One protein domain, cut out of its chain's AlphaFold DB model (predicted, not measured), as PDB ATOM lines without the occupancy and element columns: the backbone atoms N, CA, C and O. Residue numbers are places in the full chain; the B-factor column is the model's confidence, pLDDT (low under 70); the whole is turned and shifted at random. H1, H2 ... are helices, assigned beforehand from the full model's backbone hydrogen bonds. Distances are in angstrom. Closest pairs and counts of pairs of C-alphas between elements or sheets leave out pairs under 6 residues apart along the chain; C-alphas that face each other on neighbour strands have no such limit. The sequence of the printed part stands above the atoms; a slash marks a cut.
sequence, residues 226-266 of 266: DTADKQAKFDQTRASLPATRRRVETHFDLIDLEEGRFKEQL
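This is residues 226 to 266 of the 266 residues of the protein "Rhodanese-related sulfurtransferase" of Verrucomicrobium sp. GAS474 (UniProt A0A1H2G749). A longer helix, H1, and a shorter one, H2, run the same way nearly side by side; the chain leaves the far end of H1 and folds back in a loop, residues 241 to 250, to begin H2 beside the later part of H1. The first residues, 226 to 233, stick out from a rounder body, and a tail without a named element, residues 259 to 266, follows H2. The printed part has 41 residues with two named helices, H1 then H2, and no named strand; the class is all helix. The whole is compact, with a radius of gyration of the C-alphas of 10.1 A, and elongated, spanning 30 by 16 by 15 A.

H1, the longest helix, holds residues 228 to 240 and measures 18.5 A from C-alpha 228 at (-11.655, 12.019, 42.062) to C-alpha 240 at (-14.509, 29.994, 45.329). H2 holds residues 251 to 258 and measures 10.4 A, ending with C-alpha 258 at (-23.676, 29.086, 44.024).

H1 and H2 only just touch, with 3 pairs of C-alphas within 8 A. H1 touches H2 with residues 234 to 238 alone, and the closest C-alphas of the two helices, those of Arg 238 and Leu 254, are 6.8 A apart. Their lines stand at a shallow tilt of 23 degrees, the same way, and their centres are 12.1 A apart. In H1 and H2 every O i to N i+4 pair is within hydrogen-bond range.

The two C-alphas farthest apart are those of Ala 228 and Lys 263, at 30.0 A. Residues 226 to 233, of which 228 to 233 belong to H1, stand free; the body without them spans 21 by 16 by 15 A. The link from H1 to H2, with 10 residues between them, is short. The printed part has no cut and ends at residue 266, the chain's last. The mean pLDDT of the printed part is 85.4, and residues 263 to 266 are under 70.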
ATOM      1  N   ASP A 226     -18.701  11.404  42.292       91.38
ATOM      2  CA  ASP A 226     -18.479   9.948  42.232       91.38
ATOM      3  C   ASP A 226     -17.086   9.562  41.694       91.38
ATOM      4  O   ASP A 226     -16.727   8.387  41.689       91.38
ATOM      5  N   THR A 227     -16.276  10.542  41.275       93.81
ATOM      6  CA  THR A 227     -14.885  10.350  40.839       93.81
ATOM      7  C   THR A 227     -13.966  11.396  41.462       93.81
ATOM      8  O   THR A 227     -14.414  12.490  41.810       93.81
ATOM      9  N   ALA A 228     -12.666  11.091  41.546       93.62
ATOM     10  CA  ALA A 228     -11.655  12.019  42.062       93.62
ATOM     11  C   ALA A 228     -11.651  13.359  41.303       93.62
ATOM     12  O   ALA A 228     -11.639  14.416  41.925       93.62
ATOM     13  N   ASP A 229     -11.775  13.328  39.973       91.44
ATOM     14  CA  ASP A 229     -11.831  14.546  39.156       91.44
ATOM     15  C   ASP A 229     -13.066  15.401  39.456       91.44
ATOM     16  O   ASP A 229     -12.995  16.631  39.484       91.44
ATOM     17  N   LYS A 230     -14.225  14.765  39.675       90.06
ATOM     18  CA  LYS A 230     -15.446  15.487  40.050       90.06
ATOM     19  C   LYS A 230     -15.348  16.029  41.470       90.06
ATOM     20  O   LYS A 230     -15.867  17.114  41.712       90.06
ATOM     21  N   GLN A 231     -14.688  15.307  42.377       94.88
ATOM     22  CA  GLN A 231     -14.442  15.762  43.743       94.88
ATOM     23  C   GLN A 231     -13.527  16.990  43.742       94.88
ATOM     24  O   GLN A 231     -13.892  18.013  44.305       94.88
ATOM     25  N   ALA A 232     -12.419  16.951  42.998       90.44
ATOM     26  CA  ALA A 232     -11.515  18.089  42.858       90.44
ATOM     27  C   ALA A 232     -12.225  19.331  42.290       90.44
ATOM     28  O   ALA A 232     -12.054  20.433  42.810       90.44
ATOM     29  N   LYS A 233     -13.072  19.160  41.263       85.12
ATOM     30  CA  LYS A 233     -13.898  20.256  40.718       85.12
ATOM     31  C   LYS A 233     -14.902  20.784  41.739       85.12
ATOM     32  O   LYS A 233     -15.055  21.993  41.864       85.12
ATOM     33  N   PHE A 234     -15.573  19.893  42.467       93.00
ATOM     34  CA  PHE A 234     -16.520  20.265  43.518       93.00
ATOM     35  C   PHE A 234     -15.843  21.107  44.602       93.00
ATOM     36  O   PHE A 234     -16.347  22.174  44.947       93.00
ATOM     37  N   ASP A 235     -14.684  20.664  45.087       91.94
ATOM     38  CA  ASP A 235     -13.924  21.351  46.132       91.94
ATOM     39  C   ASP A 235     -13.392  22.701  45.639       91.94
ATOM     40  O   ASP A 235     -13.491  23.702  46.349       91.94
ATOM     41  N   GLN A 236     -12.913  22.761  44.390       86.12
ATOM     42  CA  GLN A 236     -12.485  24.006  43.751       86.12
ATOM     43  C   GLN A 236     -13.631  25.023  43.667       86.12
ATOM     44  O   GLN A 236     -13.470  26.169  44.089       86.12
ATOM     45  N   THR A 237     -14.799  24.616  43.161       82.25
ATOM     46  CA  THR A 237     -15.976  25.490  43.087       82.25
ATOM     47  C   THR A 237     -16.422  25.910  44.486       82.25
ATOM     48  O   THR A 237     -16.615  27.097  44.735       82.25
ATOM     49  N   ARG A 238     -16.509  24.976  45.440       87.81
ATOM     50  CA  ARG A 238     -16.901  25.276  46.822       87.81
ATOM     51  C   ARG A 238     -15.978  26.300  47.483       87.81
ATOM     52  O   ARG A 238     -16.483  27.156  48.210       87.81
ATOM     53  N   ALA A 239     -14.671  26.212  47.240       86.25
ATOM     54  CA  ALA A 239     -13.667  27.128  47.780       86.25
ATOM     55  C   ALA A 239     -13.754  28.542  47.180       86.25
ATOM     56  O   ALA A 239     -13.385  29.503  47.847       86.25
ATOM     57  N   SER A 240     -14.267  28.682  45.952       81.12
ATOM     58  CA  SER A 240     -14.509  29.994  45.329       81.12
ATOM     59  C   SER A 240     -15.791  30.695  45.798       81.12
ATOM     60  O   SER A 240     -15.991  31.869  45.490       81.12
ATOM     61  N   LEU A 241     -16.662  29.992  46.527       80.31
ATOM     62  CA  LEU A 241     -17.950  30.505  46.994       80.31
ATOM     63  C   LEU A 241     -17.871  30.976  48.455       80.31
ATOM     64  O   LEU A 241     -17.047  30.459  49.217       80.31
ATOM     65  N   PRO A 242     -18.752  31.902  48.888       78.94
ATOM     66  CA  PRO A 242     -18.769  32.396  50.260       78.94
ATOM     67  C   PRO A 242     -18.779  31.287  51.319       78.94
ATOM     68  O   PRO A 242     -19.323  30.187  51.139       78.94
ATOM     69  N   ALA A 243     -18.172  31.584  52.468       82.31
ATOM     70  CA  ALA A 243     -18.270  30.718  53.630       82.31
ATOM     71  C   ALA A 243     -19.737  30.627  54.080       82.31
ATOM     72  O   ALA A 243     -20.491  31.597  54.044       82.31
ATOM     73  N   THR A 244     -20.151  29.438  54.509       84.69
ATOM     74  CA  THR A 244     -21.503  29.210  55.021       84.69
ATOM     75  C   THR A 244     -21.440  28.248  56.193       84.69
ATOM     76  O   THR A 244     -20.578  27.369  56.239       84.69
ATOM     77  N   ARG A 245     -22.365  28.418  57.142       82.62
ATOM     78  CA  ARG A 245     -22.543  27.501  58.277       82.62
ATOM     79  C   ARG A 245     -23.166  26.174  57.856       82.62
ATOM     80  O   ARG A 245     -23.001  25.170  58.546       82.62
ATOM     81  N   ARG A 246     -23.880  26.156  56.727       86.00
ATOM     82  CA  ARG A 246     -24.514  24.947  56.209       86.00
ATOM     83  C   ARG A 246     -23.465  24.042  55.571       86.00
ATOM     84  O   ARG A 246     -22.631  24.481  54.781       86.00
ATOM     85  N   ARG A 247     -23.526  22.751  55.899       89.38
ATOM     86  CA  ARG A 247     -22.668  21.733  55.290       89.38
ATOM     87  C   ARG A 247     -23.015  21.594  53.804       89.38
ATOM     88  O   ARG A 247     -24.186  21.455  53.466       89.38
ATOM     89  N   VAL A 248     -22.002  21.625  52.941       93.19
ATOM     90  CA  VAL A 248     -22.149  21.482  51.484       93.19
ATOM     91  C   VAL A 248     -21.477  20.186  51.069       93.19
ATOM     92  O   VAL A 248     -20.253  20.125  51.003       93.19
ATOM     93  N   GLU A 249     -22.270  19.135  50.860       93.69
ATOM     94  CA  GLU A 249     -21.744  17.799  50.541       93.69
ATOM     95  C   GLU A 249     -22.260  17.242  49.219       93.69
ATOM     96  O   GLU A 249     -21.647  16.343  48.645       93.69
ATOM     97  N   THR A 250     -23.421  17.716  48.774       96.12
ATOM     98  CA  THR A 250     -24.080  17.227  47.569       96.12
ATOM     99  C   THR A 250     -23.989  18.264  46.464       96.12
ATOM    100  O   THR A 250     -23.824  19.462  46.706       96.12
ATOM    101  N   HIS A 251     -24.145  17.815  45.222       95.44
ATOM    102  CA  HIS A 251     -24.253  18.735  44.093       95.44
ATOM    103  C   HIS A 251     -25.447  19.694  44.230       95.44
ATOM    104  O   HIS A 251     -25.352  20.826  43.771       95.44
ATOM    105  N   PHE A 252     -26.545  19.279  44.872       96.12
ATOM    106  CA  PHE A 252     -27.684  20.165  45.128       96.12
ATOM    107  C   PHE A 252     -27.325  21.274  46.123       96.12
ATOM    108  O   PHE A 252     -27.648  22.431  45.867       96.12
ATOM    109  N   ASP A 253     -26.616  20.948  47.212       95.50
ATOM    110  CA  ASP A 253     -26.137  21.960  48.163       95.50
ATOM    111  C   ASP A 253     -25.208  22.971  47.479       95.50
ATOM    112  O   ASP A 253     -25.306  24.167  47.740       95.50
ATOM    113  N   LEU A 254     -24.316  22.496  46.601       93.94
ATOM    114  CA  LEU A 254     -23.386  23.366  45.882       93.94
ATOM    115  C   LEU A 254     -24.122  24.308  44.921       93.94
ATOM    116  O   LEU A 254     -23.801  25.490  44.902       93.94
ATOM    117  N   ILE A 255     -25.131  23.812  44.192       92.56
ATOM    118  CA  ILE A 255     -25.980  24.634  43.312       92.56
ATOM    119  C   ILE A 255     -26.705  25.716  44.116       92.56
ATOM    120  O   ILE A 255     -26.703  26.877  43.723       92.56
ATOM    121  N   ASP A 256     -27.327  25.364  45.243       93.12
ATOM    122  CA  ASP A 256     -28.030  26.351  46.068       93.12
ATOM    123  C   ASP A 256     -27.081  27.383  46.688       93.12
ATOM    124  O   ASP A 256     -27.462  28.547  46.819       93.12
ATOM    125  N   LEU A 257     -25.857  26.987  47.052       90.69
ATOM    126  CA  LEU A 257     -24.837  27.924  47.519       90.69
ATOM    127  C   LEU A 257     -24.380  28.864  46.394       90.69
ATOM    128  O   LEU A 257     -24.292  30.070  46.617       90.69
ATOM    129  N   GLU A 258     -24.096  28.324  45.208       86.81
ATOM    130  CA  GLU A 258     -23.676  29.086  44.024       86.81
ATOM    131  C   GLU A 258     -24.739  30.107  43.605       86.81
ATOM    132  O   GLU A 258     -24.430  31.260  43.317       86.81
ATOM    133  N   GLU A 259     -26.008  29.708  43.658       88.50
ATOM    134  CA  GLU A 259     -27.165  30.538  43.313       88.50
ATOM    135  C   GLU A 259     -27.656  31.395  44.501       88.50
ATOM    136  O   GLU A 259     -28.757  31.943  44.470       88.50
ATOM    137  N   GLY A 260     -26.848  31.517  45.564       86.56
ATOM    138  CA  GLY A 260     -27.060  32.468  46.659       86.56
ATOM    139  C   GLY A 260     -28.248  32.165  47.578       86.56
ATOM    140  O   GLY A 260     -28.721  33.054  48.281       86.56
ATOM    141  N   ARG A 261     -28.752  30.926  47.611       86.69
ATOM    142  CA  ARG A 261     -29.964  30.566  48.375       86.69
ATOM    143  C   ARG A 261     -29.738  30.345  49.868       86.69
ATOM    144  O   ARG A 261     -30.700  30.187  50.623       86.69
ATOM    145  N   PHE A 262     -28.492  30.301  50.327       82.00
ATOM    146  CA  PHE A 262     -28.194  30.126  51.745       82.00
ATOM    147  C   PHE A 262     -28.301  31.473  52.468       82.00
ATOM    148  O   PHE A 262     -27.490  32.366  52.253       82.00
ATOM    149  N   LYS A 263     -29.301  31.605  53.349       54.31
ATOM    150  CA  LYS A 263     -29.595  32.841  54.105       54.31
ATOM    151  C   LYS A 263     -28.566  33.179  55.197       54.31
ATOM    152  O   LYS A 263     -28.614  34.265  55.758       54.31
ATOM    153  N   GLU A 264     -27.650  32.261  55.498       53.06
ATOM    154  CA  GLU A 264     -26.636  32.380  56.552       53.06
ATOM    155  C   GLU A 264     -25.235  32.329  55.927       53.06
ATOM    156  O   GLU A 264     -24.552  31.294  55.926       53.06
ATOM    157  N   GLN A 265     -24.839  33.450  55.327       49.78
ATOM    158  CA  GLN A 265     -23.443  33.718  54.985       49.78
ATOM    159  C   GLN A 265     -22.738  34.198  56.265       49.78
ATOM    160  O   GLN A 265     -23.336  34.932  57.054       49.78
ATOM    161  N   LEU A 266     -21.534  33.677  56.525       48.34
ATOM    162  CA  LEU A 266     -20.723  34.057  57.692       48.34
ATOM    163  C   LEU A 266     -20.118  35.450  57.528       48.34
ATOM    164  O   LEU A 266     -19.679  35.754  56.397       48.34
TER     165      LEU A 266